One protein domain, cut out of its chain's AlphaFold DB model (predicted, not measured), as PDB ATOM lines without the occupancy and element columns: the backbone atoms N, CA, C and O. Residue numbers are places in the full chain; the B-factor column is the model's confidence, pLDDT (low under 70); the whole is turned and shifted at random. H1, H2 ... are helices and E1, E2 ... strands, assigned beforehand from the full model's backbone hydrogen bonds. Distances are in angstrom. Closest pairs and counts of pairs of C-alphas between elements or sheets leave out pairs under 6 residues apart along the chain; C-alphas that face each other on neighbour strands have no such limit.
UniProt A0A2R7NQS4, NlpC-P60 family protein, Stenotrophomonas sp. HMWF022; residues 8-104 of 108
ATOM      1  N   ASP A   8      19.730 -17.280 132.993       93.31
ATOM      2  CA  ASP A   8      18.633 -16.502 133.558       93.31
ATOM      3  C   ASP A   8      19.164 -15.282 134.293       93.31
ATOM      4  O   ASP A   8      20.159 -15.340 135.010       93.31
ATOM      5  N   ARG A   9      18.477 -14.155 134.132       94.00
ATOM      6  CA  ARG A   9      18.887 -12.895 134.739       94.00
ATOM      7  C   ARG A   9      18.064 -12.614 135.990       94.00
ATOM      8  O   ARG A   9      16.851 -12.460 135.892       94.00
ATOM      9  N   LEU A  10      18.734 -12.446 137.127       95.88
ATOM     10  CA  LEU A  10      18.148 -11.974 138.381       95.88
ATOM     11  C   LEU A  10      18.692 -10.563 138.673       95.88
ATOM     12  O   LEU A  10      19.782 -10.433 139.241       95.88
ATOM     13  N   PRO A  11      18.005  -9.497 138.226       96.75
ATOM     14  CA  PRO A  11      18.455  -8.127 138.433       96.75
ATOM     15  C   PRO A  11      18.124  -7.636 139.844       96.75
ATOM     16  O   PRO A  11      17.108  -8.015 140.417       96.75
ATOM     17  N   PHE A  12      18.936  -6.712 140.351       97.75
ATOM     18  CA  PHE A  12      18.656  -5.992 141.588       97.75
ATOM     19  C   PHE A  12      18.773  -4.486 141.377       97.75
ATOM     20  O   PHE A  12      19.626  -3.992 140.637       97.75
ATOM     21  N   THR A  13      17.933  -3.746 142.080       95.56
ATOM     22  CA  THR A  13      17.795  -2.295 142.006       95.56
ATOM     23  C   THR A  13      17.977  -1.670 143.388       95.56
ATOM     24  O   THR A  13      18.247  -2.355 144.377       95.56
ATOM     25  N   SER A  14      17.831  -0.348 143.476       92.25
ATOM     26  CA  SER A  14      17.798   0.371 144.755       92.25
ATOM     27  C   SER A  14      16.538   0.093 145.585       92.25
ATOM     28  O   SER A  14      16.501   0.469 146.752       92.25
ATOM     29  N   LYS A  15      15.511  -0.544 145.005       94.88
ATOM     30  CA  LYS A  15      14.274  -0.918 145.710       94.88
ATOM     31  C   LYS A  15      14.415  -2.229 146.487       94.88
ATOM     32  O   LYS A  15      13.616  -2.489 147.381       94.88
ATOM     33  N   ASP A  16      15.410  -3.043 146.146       96.62
ATOM     34  CA  ASP A  16      15.631  -4.348 146.759       96.62
ATOM     35  C   ASP A  16      16.368  -4.205 148.091       96.62
ATOM     36  O   ASP A  16      17.394  -3.525 148.192       96.62
ATOM     37  N   SER A  17      15.843  -4.854 149.130       96.44
ATOM     38  CA  SER A  17      16.414  -4.777 150.473       96.44
ATOM     39  C   SER A  17      17.714  -5.579 150.590       96.44
ATOM     40  O   SER A  17      17.991  -6.482 149.798       96.44
ATOM     41  N   LYS A  18      18.504  -5.298 151.635       95.62
ATOM     42  CA  LYS A  18      19.688  -6.109 151.971       95.62
ATOM     43  C   LYS A  18      19.331  -7.587 152.144       95.62
ATOM     44  O   LYS A  18      19.990  -8.433 151.557       95.62
ATOM     45  N   ALA A  19      18.220  -7.875 152.824       97.62
ATOM     46  CA  ALA A  19      17.768  -9.242 153.072       97.62
ATOM     47  C   ALA A  19      17.447 -10.015 151.780       97.62
ATOM     48  O   ALA A  19      17.707 -11.211 151.700       97.62
ATOM     49  N   VAL A  20      16.916  -9.341 150.750       98.06
ATOM     50  CA  VAL A  20      16.676  -9.957 149.431       98.06
ATOM     51  C   VAL A  20      17.994 -10.382 148.781       98.06
ATOM     52  O   VAL A  20      18.079 -11.456 148.193       98.06
ATOM     53  N   ARG A  21      19.036  -9.561 148.919       98.06
ATOM     54  CA  ARG A  21      20.370  -9.839 148.371       98.06
ATOM     55  C   ARG A  21      21.084 -10.932 149.148       98.06
ATOM     56  O   ARG A  21      21.660 -11.814 148.527       98.06
ATOM     57  N   ASP A  22      21.001 -10.892 150.476       97.88
ATOM     58  CA  ASP A  22      21.559 -11.931 151.342       97.88
ATOM     59  C   ASP A  22      20.927 -13.290 151.010       97.88
ATOM     60  O   ASP A  22      21.643 -14.260 150.785       97.88
ATOM     61  N   ARG A  23      19.595 -13.344 150.856       97.88
ATOM     62  CA  ARG A  23      18.900 -14.565 150.425       97.88
ATOM     63  C   ARG A  23      19.326 -15.025 149.032       97.88
ATOM     64  O   ARG A  23      19.525 -16.209 148.801       97.88
ATOM     65  N   ALA A  24      19.474 -14.100 148.089       97.69
ATOM     66  CA  ALA A  24      19.929 -14.468 146.756       97.69
ATOM     67  C   ALA A  24      21.348 -15.058 146.765       97.69
ATOM     68  O   ALA A  24      21.625 -15.938 145.957       97.69
ATOM     69  N   VAL A  25      22.216 -14.596 147.674       98.00
ATOM     70  CA  VAL A  25      23.560 -15.151 147.877       98.00
ATOM     71  C   VAL A  25      23.492 -16.563 148.453       98.00
ATOM     72  O   VAL A  25      24.122 -17.452 147.892       98.00
ATOM     73  N   THR A  26      22.672 -16.806 149.482       97.19
ATOM     74  CA  THR A  26      22.506 -18.164 150.040       97.19
ATOM     75  C   THR A  26      21.928 -19.156 149.031       97.19
ATOM     76  O   THR A  26      22.180 -20.353 149.125       97.19
ATOM     77  N   ASP A  27      21.166 -18.655 148.056       96.56
ATOM     78  CA  ASP A  27      20.534 -19.447 147.002       96.56
ATOM     79  C   ASP A  27      21.409 -19.555 145.730       96.56
ATOM     80  O   ASP A  27      20.919 -20.002 144.686       96.56
ATOM     81  N   LEU A  28      22.676 -19.111 145.758       97.25
ATOM     82  CA  LEU A  28      23.583 -19.195 144.606       97.25
ATOM     83  C   LEU A  28      23.884 -20.648 144.226       97.25
ATOM     84  O   LEU A  28      24.056 -21.527 145.065       97.25
ATOM     85  N   GLN A  29      23.991 -20.907 142.930       95.94
ATOM     86  CA  GLN A  29      24.367 -22.215 142.402       95.94
ATOM     87  C   GLN A  29      25.798 -22.179 141.867       95.94
ATOM     88  O   GLN A  29      26.305 -21.124 141.488       95.94
ATOM     89  N   VAL A  30      26.463 -23.337 141.828       96.50
ATOM     90  CA  VAL A  30      27.786 -23.447 141.197       96.50
ATOM     91  C   VAL A  30      27.681 -22.994 139.738       96.50
ATOM     92  O   VAL A  30      26.852 -23.502 138.987       96.50
ATOM     93  N   GLY A  31      28.528 -22.045 139.347       96.19
ATOM     94  CA  GLY A  31      28.533 -21.437 138.018       96.19
ATOM     95  C   GLY A  31      27.723 -20.143 137.895       96.19
ATOM     96  O   GLY A  31      27.864 -19.458 136.881       96.19
ATOM     97  N   ASP A  32      26.924 -19.760 138.898       97.50
ATOM     98  CA  ASP A  32      26.227 -18.469 138.890       97.50
ATOM     99  C   ASP A  32      27.245 -17.317 138.869       97.50
ATOM    100  O   ASP A  32      28.199 -17.290 139.653       97.50
ATOM    101  N   LEU A  33      27.025 -16.337 137.987       97.94
ATOM    102  CA  LEU A  33      27.857 -15.137 137.905       97.94
ATOM    103  C   LEU A  33      27.230 -14.004 138.713       97.94
ATOM    104  O   LEU A  33      26.119 -13.557 138.421       97.94
ATOM    105  N   VAL A  34      27.970 -13.493 139.689       98.44
ATOM    106  CA  VAL A  34      27.572 -12.400 140.572       98.44
ATOM    107  C   VAL A  34      28.240 -11.114 140.099       98.44
ATOM    108  O   VAL A  34      29.464 -10.990 140.125       98.44
ATOM    109  N   TYR A  35      27.434 -10.142 139.681       98.06
ATOM    110  CA  TYR A  35      27.916  -8.849 139.204       98.06
ATOM    111  C   TYR A  35      27.769  -7.783 140.280       98.06
ATOM    112  O   TYR A  35      26.685  -7.596 140.833       98.06
ATOM    113  N   ILE A  36      28.838  -7.025 140.493       97.44
ATOM    114  CA  ILE A  36      28.837  -5.729 141.183       97.44
ATOM    115  C   ILE A  36      29.378  -4.669 140.197       97.44
ATOM    116  O   ILE A  36      29.885  -5.025 139.131       97.44
ATOM    117  N   PRO A  37      29.279  -3.356 140.470       95.88
ATOM    118  CA  PRO A  37      29.807  -2.347 139.556       95.88
ATOM    119  C   PRO A  37      31.301  -2.545 139.275       95.88
ATOM    120  O   PRO A  37      32.113  -2.484 140.194       95.88
ATOM    121  N   GLY A  38      31.638  -2.771 138.003       95.25
ATOM    122  CA  GLY A  38      33.016  -2.935 137.532       95.25
ATOM    123  C   GLY A  38      33.660  -4.293 137.822       95.25
ATOM    124  O   GLY A  38      34.837  -4.446 137.520       95.25
ATOM    125  N   HIS A  39      32.932  -5.266 138.386       97.06
ATOM    126  CA  HIS A  39      33.517  -6.554 138.766       97.06
ATOM    127  C   HIS A  39      32.528  -7.720 138.643       97.06
ATOM    128  O   HIS A  39      31.317  -7.551 138.810       97.06
ATOM    129  N   VAL A  40      33.051  -8.914 138.367       97.69
ATOM    130  CA  VAL A  40      32.281 -10.157 138.268       97.69
ATOM    131  C   VAL A  40      32.970 -11.273 139.043       97.69
ATOM    132  O   VAL A  40      34.193 -11.383 139.074       97.69
ATOM    133  N   MET A  41      32.156 -12.100 139.682       98.44
ATOM    134  CA  MET A  41      32.566 -13.259 140.464       98.44
ATOM    135  C   MET A  41      31.769 -14.472 140.003       98.44
ATOM    136  O   MET A  41      30.619 -14.315 139.601       98.44
ATOM    137  N   MET A  42      32.337 -15.671 140.088       98.56
ATOM    138  CA  MET A  42      31.595 -16.911 139.851       98.56
ATOM    139  C   MET A  42      31.466 -17.691 141.154       98.56
ATOM    140  O   MET A  42      32.473 -17.948 141.812       98.56
ATOM    141  N   ALA A  43      30.246 -18.080 141.516       98.38
ATOM    142  CA  ALA A  43      30.001 -18.960 142.651       98.38
ATOM    143  C   ALA A  43      30.533 -20.369 142.357       98.38
ATOM    144  O   ALA A  43      30.276 -20.934 141.293       98.38
ATOM    145  N   ILE A  44      31.274 -20.941 143.306       98.31
ATOM    146  CA  ILE A  44      31.889 -22.274 143.182       98.31
ATOM    147  C   ILE A  44      31.432 -23.255 144.265       98.31
ATOM    148  O   ILE A  44      31.859 -24.406 144.265       98.31
ATOM    149  N   GLY A  45      30.533 -22.834 145.157       97.62
ATOM    150  CA  GLY A  45      29.887 -23.712 146.126       97.62
ATOM    151  C   GLY A  45      29.695 -23.062 147.488       97.62
ATOM    152  O   GLY A  45      29.925 -21.865 147.668       97.62
ATOM    153  N   HIS A  46      29.283 -23.892 148.444       98.06
ATOM    154  CA  HIS A  46      29.052 -23.499 149.826       98.06
ATOM    155  C   HIS A  46      29.895 -24.348 150.772       98.06
ATOM    156  O   HIS A  46      29.894 -25.572 150.665       98.06
ATOM    157  N   VAL A  47      30.585 -23.697 151.708       97.38
ATOM    158  CA  VAL A  47      31.352 -24.350 152.781       97.38
ATOM    159  C   VAL A  47      31.141 -23.543 154.058       97.38
ATOM    160  O   VAL A  47      31.197 -22.315 154.019       97.38
ATOM    161  N   ASP A  48      30.851 -24.226 155.167       94.69
ATOM    162  CA  ASP A  48      30.609 -23.628 156.490       94.69
ATOM    163  C   ASP A  48      29.564 -22.496 156.486       94.69
ATOM    164  O   ASP A  48      29.721 -21.458 157.129       94.69
ATOM    165  N   GLY A  49      28.484 -22.692 155.722       93.94
ATOM    166  CA  GLY A  49      27.374 -21.739 155.624       93.94
ATOM    167  C   GLY A  49      27.689 -20.467 154.835       93.94
ATOM    168  O   GLY A  49      26.937 -19.503 154.938       93.94
ATOM    169  N   ARG A  50      28.787 -20.450 154.068       97.12
ATOM    170  CA  ARG A  50      29.211 -19.312 153.245       97.12
ATOM    171  C   ARG A  50      29.305 -19.675 151.779       97.12
ATOM    172  O   ARG A  50      29.744 -20.779 151.448       97.12
ATOM    173  N   THR A  51      28.959 -18.737 150.908       98.38
ATOM    174  CA  THR A  51      29.197 -18.855 149.473       98.38
ATOM    175  C   THR A  51      30.647 -18.517 149.151       98.38
ATOM    176  O   THR A  51      31.154 -17.447 149.491       98.38
ATOM    177  N   TRP A  52      31.307 -19.416 148.430       98.31
ATOM    178  CA  TRP A  52      32.660 -19.211 147.929       98.31
ATOM    179  C   TRP A  52      32.626 -18.824 146.460       98.31
ATOM    180  O   TRP A  52      31.884 -19.409 145.665       98.31
ATOM    181  N   VAL A  53      33.445 -17.839 146.101       98.44
ATOM    182  CA  VAL A  53      33.551 -17.327 144.738       98.44
ATOM    183  C   VAL A  53      34.982 -17.379 144.229       98.44
ATOM    184  O   VAL A  53      35.928 -17.219 144.997       98.44
ATOM    185  N   ILE A  54      35.127 -17.563 142.919       98.38
ATOM    186  CA  ILE A  54      36.380 -17.354 142.193       98.38
ATOM    187  C   ILE A  54      36.281 -16.077 141.358       98.38
ATOM    188  O   ILE A  54      35.260 -15.816 140.714       98.38
ATOM    189  N   HIS A  55      37.333 -15.263 141.388       97.81
ATOM    190  CA  HIS A  55      37.409 -14.011 140.636       97.81
ATOM    191  C   HIS A  55      38.851 -13.541 140.451       97.81
ATOM    192  O   HIS A  55      39.706 -13.832 141.282       97.81
ATOM    193  N   ASP A  56      39.104 -12.794 139.379       96.62
ATOM    194  CA  ASP A  56      40.346 -12.041 139.204       96.62
ATOM    195  C   ASP A  56      40.211 -10.676 139.880       96.62
ATOM    196  O   ASP A  56      39.307  -9.912 139.550       96.62
ATOM    197  N   THR A  57      41.055 -10.371 140.861       92.88
ATOM    198  CA  THR A  57      40.959  -9.109 141.595       92.88
ATOM    199  C   THR A  57      42.328  -8.566 141.982       92.88
ATOM    200  O   THR A  57      43.211  -9.294 142.435       92.88
ATOM    201  N   ALA A  58      42.489  -7.245 141.872       89.31
ATOM    202  CA  ALA A  58      43.663  -6.551 142.396       89.31
ATOM    203  C   ALA A  58      43.731  -6.658 143.931       89.31
ATOM    204  O   ALA A  58      44.804  -6.771 144.526       89.31
ATOM    205  N   GLY A  59      42.576  -6.681 144.597       88.38
ATOM    206  CA  GLY A  59      42.527  -6.804 146.042       88.38
ATOM    207  C   GLY A  59      41.131  -6.997 146.603       88.38
ATOM    208  O   GLY A  59      40.135  -7.080 145.887       88.38
ATOM    209  N   GLY A  60      41.068  -7.097 147.917       89.19
ATOM    210  CA  GLY A  60      39.840  -7.340 148.652       89.19
ATOM    211  C   GLY A  60      39.993  -6.886 150.087       89.19
ATOM    212  O   GLY A  60      41.104  -6.670 150.566       89.19
ATOM    213  N   SER A  61      38.874  -6.739 150.783       93.75
ATOM    214  CA  SER A  61      38.927  -6.407 152.198       93.75
ATOM    215  C   SER A  61      37.791  -7.039 152.965       93.75
ATOM    216  O   SER A  61      36.720  -7.250 152.404       93.75
ATOM    217  N   TRP A  62      38.028  -7.311 154.237       94.88
ATOM    218  CA  TRP A  62      37.047  -7.840 155.177       94.88
ATOM    219  C   TRP A  62      37.390  -7.369 156.585       94.88
ATOM    220  O   TRP A  62      38.461  -6.809 156.812       94.88
ATOM    221  N   PHE A  63      36.499  -7.604 157.541       94.12
ATOM    222  CA  PHE A  63      36.823  -7.429 158.953       94.12
ATOM    223  C   PHE A  63      37.342  -8.743 159.537       94.12
ATOM    224  O   PHE A  63      36.709  -9.790 159.395       94.12
ATOM    225  N   GLY A  64      38.521  -8.689 160.156       90.81
ATOM    226  CA  GLY A  64      39.090  -9.793 160.917       90.81
ATOM    227  C   GLY A  64      38.301 -10.064 162.199       90.81
ATOM    228  O   GLY A  64      37.404  -9.310 162.574       90.81
ATOM    229  N   ALA A  65      38.657 -11.140 162.900       90.06
ATOM    230  CA  ALA A  65      38.013 -11.508 164.165       90.06
ATOM    231  C   ALA A  65      38.160 -10.429 165.258       90.06
ATOM    232  O   ALA A  65      37.340 -10.353 166.165       90.06
ATOM    233  N   ASP A  66      39.183  -9.578 165.155       92.88
ATOM    234  CA  ASP A  66      39.423  -8.430 166.032       92.88
ATOM    235  C   ASP A  66      38.636  -7.168 165.623       92.88
ATOM    236  O   ASP A  66      38.825  -6.100 166.207       92.88
ATOM    237  N   GLY A  67      37.780  -7.267 164.600       91.12
ATOM    238  CA  GLY A  67      37.007  -6.155 164.053       91.12
ATOM    239  C   GLY A  67      37.826  -5.177 163.209       91.12
ATOM    240  O   GLY A  67      37.275  -4.181 162.740       91.12
ATOM    241  N   LYS A  68      39.123  -5.424 162.982       91.56
ATOM    242  CA  LYS A  68      39.949  -4.558 162.134       91.56
ATOM    243  C   LYS A  68      39.805  -4.936 160.673       91.56
ATOM    244  O   LYS A  68      39.646  -6.104 160.320       91.56
ATOM    245  N   ARG A  69      39.894  -3.934 159.803       90.50
ATOM    246  CA  ARG A  69      39.854  -4.162 158.363       90.50
ATOM    247  C   ARG A  69      41.160  -4.796 157.901       90.50
ATOM    248  O   ARG A  69      42.228  -4.203 158.032       90.50
ATOM    249  N   VAL A  70      41.053  -5.984 157.329       92.81
ATOM    250  CA  VAL A  70      42.129  -6.653 156.611       92.81
ATOM    251  C   VAL A  70      42.051  -6.220 155.156       92.81
ATOM    252  O   VAL A  70      40.982  -6.256 154.548       92.81
ATOM    253  N   GLN A  71      43.185  -5.787 154.616       91.44
ATOM    254  CA  GLN A  71      43.355  -5.440 153.211       91.44
ATOM    255  C   GLN A  71      44.236  -6.493 152.561       91.44
ATOM    256  O   GLN A  71      45.376  -6.686 152.979       91.44
ATOM    257  N   ALA A  72      43.715  -7.169 151.545       86.94
ATOM    258  CA  ALA A  72      44.463  -8.153 150.784       86.94
ATOM    259  C   ALA A  72      44.842  -7.589 149.419       86.94
ATOM    260  O   ALA A  72      43.976  -7.200 148.635       86.94
ATOM    261  N   HIS A  73      46.139  -7.601 149.127       86.69
ATOM    262  CA  HIS A  73      46.673  -7.393 147.787       86.69
ATOM    263  C   HIS A  73      46.756  -8.754 147.100       86.69
ATOM    264  O   HIS A  73      47.720  -9.490 147.287       86.69
ATOM    265  N   LEU A  74      45.694  -9.106 146.380       83.94
ATOM    266  CA  LEU A  74      45.544 -10.424 145.765       83.94
ATOM    267  C   LEU A  74      46.213 -10.470 144.386       83.94
ATOM    268  O   LEU A  74      46.911 -11.433 144.089       83.94
ATOM    269  N   ASN A  75      46.062  -9.401 143.591       90.12
ATOM    270  CA  ASN A  75      46.679  -9.217 142.271       90.12
ATOM    271  C   ASN A  75      46.603 -10.455 141.358       90.12
ATOM    272  O   ASN A  75      47.596 -10.848 140.744       90.12
ATOM    273  N   GLY A  76      45.421 -11.065 141.274       95.00
ATOM    274  CA  GLY A  76      45.181 -12.208 140.405       95.00
ATOM    275  C   GLY A  76      43.916 -12.979 140.756       95.00
ATOM    276  O   GLY A  76      43.052 -12.517 141.510       95.00
ATOM    277  N   VAL A  77      43.829 -14.202 140.228       96.88
ATOM    278  CA  VAL A  77      42.699 -15.103 140.471       96.88
ATOM    279  C   VAL A  77      42.749 -15.641 141.895       96.88
ATOM    280  O   VAL A  77      43.704 -16.304 142.290       96.88
ATOM    281  N   SER A  78      41.693 -15.370 142.653       95.19
ATOM    282  CA  SER A  78      41.564 -15.758 144.056       95.19
ATOM    283  C   SER A  78      40.239 -16.454 144.323       95.19
ATOM    284  O   SER A  78      39.244 -16.217 143.635       95.19
ATOM    285  N   VAL A  79      40.232 -17.292 145.358       96.44
ATOM    286  CA  VAL A  79      39.026 -17.903 145.917       96.44
ATOM    287  C   VAL A  79      38.750 -17.261 147.269       96.44
ATOM    288  O   VAL A  79      39.596 -17.310 148.162       96.44
ATOM    289  N   THR A  80      37.587 -16.629 147.413       95.50
ATOM    290  CA  THR A  80      37.220 -15.879 148.621       95.50
ATOM    291  C   THR A  80      35.792 -16.205 149.070       95.50
ATOM    292  O   THR A  80      34.941 -16.525 148.234       95.50
ATOM    293  N   PRO A  81      35.496 -16.150 150.382       96.19
ATOM    294  CA  PRO A  81      34.118 -16.173 150.866       96.19
ATOM    295  C   PRO A  81      33.439 -14.830 150.557       96.19
ATOM    296  O   PRO A  81      34.043 -13.780 150.769       96.19
ATOM    297  N   LEU A  82      32.191 -14.834 150.084       97.69
ATOM    298  CA  LEU A  82      31.512 -13.623 149.603       97.69
ATOM    299  C   LEU A  82      30.952 -12.743 150.735       97.69
ATOM    300  O   LEU A  82      31.035 -11.517 150.668       97.69
ATOM    301  N   GLU A  83      30.398 -13.345 151.785       96.94
ATOM    302  CA  GLU A  83      29.747 -12.653 152.905       96.94
ATOM    303  C   GLU A  83      30.635 -11.640 153.645       96.94
ATOM    304  O   GLU A  83      30.139 -10.549 153.945       96.94
ATOM    305  N   PRO A  84      31.917 -11.930 153.947       95.56
ATOM    306  CA  PRO A  84      32.772 -10.983 154.656       95.56
ATOM    307  C   PRO A  84      33.371  -9.895 153.753       95.56
ATOM    308  O   PRO A  84      34.014  -8.981 154.269       95.56
ATOM    309  N   MET A  85      33.197  -9.971 152.428       96.19
ATOM    310  CA  MET A  85      33.849  -9.048 151.498       96.19
ATOM    311  C   MET A  85      33.234  -7.647 151.549       96.19
ATOM    312  O   MET A  85      32.025  -7.444 151.408       96.19
ATOM    313  N   MET A  86      34.110  -6.657 151.684       96.50
ATOM    314  CA  MET A  86      33.798  -5.244 151.862       96.50
ATOM    315  C   MET A  86      34.269  -4.429 150.653       96.50
ATOM    316  O   MET A  86      35.432  -4.498 150.246       96.50
ATOM    317  N   ALA A  87      33.362  -3.631 150.084       92.81
ATOM    318  CA  ALA A  87      33.624  -2.673 149.006       92.81
ATOM    319  C   ALA A  87      34.129  -1.325 149.539       92.81
ATOM    320  O   ALA A  87      34.840  -0.605 148.843       92.81
ATOM    321  N   SER A  88      33.767  -0.991 150.774       91.25
ATOM    322  CA  SER A  88      34.292   0.126 151.558       91.25
ATOM    323  C   SER A  88      34.188  -0.223 153.044       91.25
ATOM    324  O   SER A  88      33.743  -1.314 153.388       91.25
ATOM    325  N   ASP A  89      34.534   0.703 153.935       89.56
ATOM    326  CA  ASP A  89      34.436   0.470 155.383       89.56
ATOM    327  C   ASP A  89      32.992   0.252 155.875       89.56
ATOM    328  O   ASP A  89      32.785  -0.297 156.952       89.56
ATOM    329  N   SER A  90      31.982   0.643 155.089       92.62
ATOM    330  CA  SER A  90      30.562   0.554 155.463       92.62
ATOM    331  C   SER A  90      29.686  -0.217 154.472       92.62
ATOM    332  O   SER A  90      28.499  -0.415 154.730       92.62
ATOM    333  N   VAL A  91      30.236  -0.651 153.335       94.62
ATOM    334  CA  VAL A  91      29.463  -1.280 152.254       94.62
ATOM    335  C   VAL A  91      30.034  -2.653 151.931       94.62
ATOM    336  O   VAL A  91      31.195  -2.763 151.539       94.62
ATOM    337  N   ARG A  92      29.207  -3.699 152.032       96.62
ATOM    338  CA  ARG A  92      29.574  -5.067 151.633       96.62
ATOM    339  C   ARG A  92      29.509  -5.241 150.118       96.62
ATOM    340  O   ARG A  92      28.778  -4.528 149.431       96.62
ATOM    341  N   TYR A  93      30.191  -6.253 149.593       97.25
ATOM    342  CA  TYR A  93      30.043  -6.669 148.194       97.25
ATOM    343  C   TYR A  93      28.599  -7.076 147.880       97.25
ATOM    344  O   TYR A  93      28.049  -6.631 146.874       97.25
ATOM    345  N   ILE A  94      27.963  -7.839 148.778       97.94
ATOM    346  CA  ILE A  94      26.572  -8.306 148.630       97.94
ATOM    347  C   ILE A  94      25.605  -7.138 148.406       97.94
ATOM    348  O   ILE A  94      24.724  -7.187 147.545       97.94
ATOM    349  N   ASP A  95      25.820  -6.037 149.123       97.31
ATOM    350  CA  ASP A  95      24.985  -4.840 149.026       97.31
ATOM    351  C   ASP A  95      25.108  -4.141 147.666       97.31
ATOM    352  O   ASP A  95      24.212  -3.398 147.265       97.31
ATOM    353  N   ARG A  96      26.213  -4.376 146.949       96.94
ATOM    354  CA  ARG A  96      26.489  -3.800 145.632       96.94
ATOM    355  C   ARG A  96      26.108  -4.708 144.473       96.94
ATOM    356  O   ARG A  96      26.337  -4.306 143.335       96.94
ATOM    357  N   ILE A  97      25.541  -5.890 144.714       98.44
ATOM    358  CA  ILE A  97      25.142  -6.780 143.621       98.44
ATOM    359  C   ILE A  97      24.184  -6.023 142.685       98.44
ATOM    360  O   ILE A  97      23.258  -5.342 143.106       98.44
ATOM    361  N   THR A  98      24.393  -6.070 141.384       97.88
ATOM    362  CA  THR A  98      23.457  -5.471 140.414       97.88
ATOM    363  C   THR A  98      22.688  -6.548 139.681       97.88
ATOM    364  O   THR A  98      21.581  -6.309 139.200       97.88
ATOM    365  N   ASN A  99      23.271  -7.741 139.598       97.56
ATOM    366  CA  ASN A  99      22.719  -8.836 138.841       97.56
ATOM    367  C   ASN A  99      23.350 -10.168 139.250       97.56
ATOM    368  O   ASN A  99      24.559 -10.232 139.465       97.56
ATOM    369  N   ILE A 100      22.555 -11.232 139.243       98.06
ATOM    370  CA  ILE A 100      23.050 -12.606 139.148       98.06
ATOM    371  C   ILE A 100      22.674 -13.136 137.762       98.06
ATOM    372  O   ILE A 100      21.533 -12.978 137.324       98.06
ATOM    373  N   GLN A 101      23.640 -13.701 137.039       97.06
ATOM    374  CA  GLN A 101      23.349 -14.539 135.875       97.06
ATOM    375  C   GLN A 101      23.370 -15.984 136.339       97.06
ATOM    376  O   GLN A 101      24.429 -16.509 136.683       97.06
ATOM    377  N   ARG A 102      22.195 -16.599 136.365       95.88
ATOM    378  CA  ARG A 102      22.015 -17.973 136.788       95.88
ATOM    379  C   ARG A 102      22.235 -18.928 135.637       95.88
ATOM    380  O   ARG A 102      21.628 -18.757 134.578       95.88
ATOM    381  N   LEU A 103      23.067 -19.940 135.854       89.69
ATOM    382  CA  LEU A 103      23.228 -21.008 134.880       89.69
ATOM    383  C   LEU A 103      21.964 -21.871 134.873       89.69
ATOM    384  O   LEU A 103      21.580 -22.428 135.900       89.69
ATOM    385  N   ARG A 104      21.304 -21.999 133.718       87.62
ATOM    386  CA  ARG A 104      20.191 -22.943 133.591       87.62
ATOM    387  C   ARG A 104      20.733 -24.353 133.756       87.62
ATOM    388  O   ARG A 104      21.655 -24.748 133.037       87.62
TER     389      ARG A 104
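What this domain is: This is residues 8 to 104 of the 108 residues of the protein "NlpC-P60 family protein" of Stenotrophomonas sp. HMWF022 (UniProt A0A2R7NQS4). One strongly twisted sheet of six strands makes this domain; its E4-E5 hairpin folds back sharply, and the single helix H1 packs beside the strands. The unnamed stretch 82 to 98 leads from E5 back to E6. The printed part has 97 residues, mostly strand, along the chain E1 H1 E2 E3 E4 E5 E6; the sheet, all antiparallel, runs E1 E6 E2 E3 E4 E5. It is compact, radius of gyration of the C-alphas 12.9 A, spanning 37 by 28 by 28 A.

Where its parts are: Find C-alpha 50 at (29.211, -19.312, 153.245); E4 runs from there to 63, 15.2 A, bending by 144 degrees at residue 57. E5, residues 69 to 81, 15.3 A, bends by 141 degrees at 77. E3, residues 39 to 47, spans 22.8 A and bends by 62 degrees at 44. E2 is 33 to 36, E6 99 to 103, E1 8 to 11, starting at C-alpha 8 (18.633, -16.502, 133.558). H1, 18 to 26, measures 12.5 A.

How they stand to each other: E2 E3 E4 E5 form a meander, each strand the antiparallel neighbour of the one before. Look for N 57 and O 76 at 3.0 A between E4 and E5, N 44 and O 52 at 2.9 A between E3 and E4, and N 34 and O 41 at 2.8 A between E2 and E3. E6 pairs with E2, N 35 and O 99 at 2.9 A, and with edge strand E1, N 10 and O 100 at 2.9 A. E1, H1, E2 make a split strand-helix-strand unit, two same-way strands joined through a helix with E6 between them; its crossover is right-handed. H1 is on the sheet, height 4.7 A, over none of the strands; every O i to N i+4 pair in it is within hydrogen-bond range.

The domain as a whole: The C-alphas farthest apart, Asp 66 and Arg 104, are 40.4 A apart. The printed part has no cut, E5 to E6 is the long link, and no printed residue is under 70 in pLDDT.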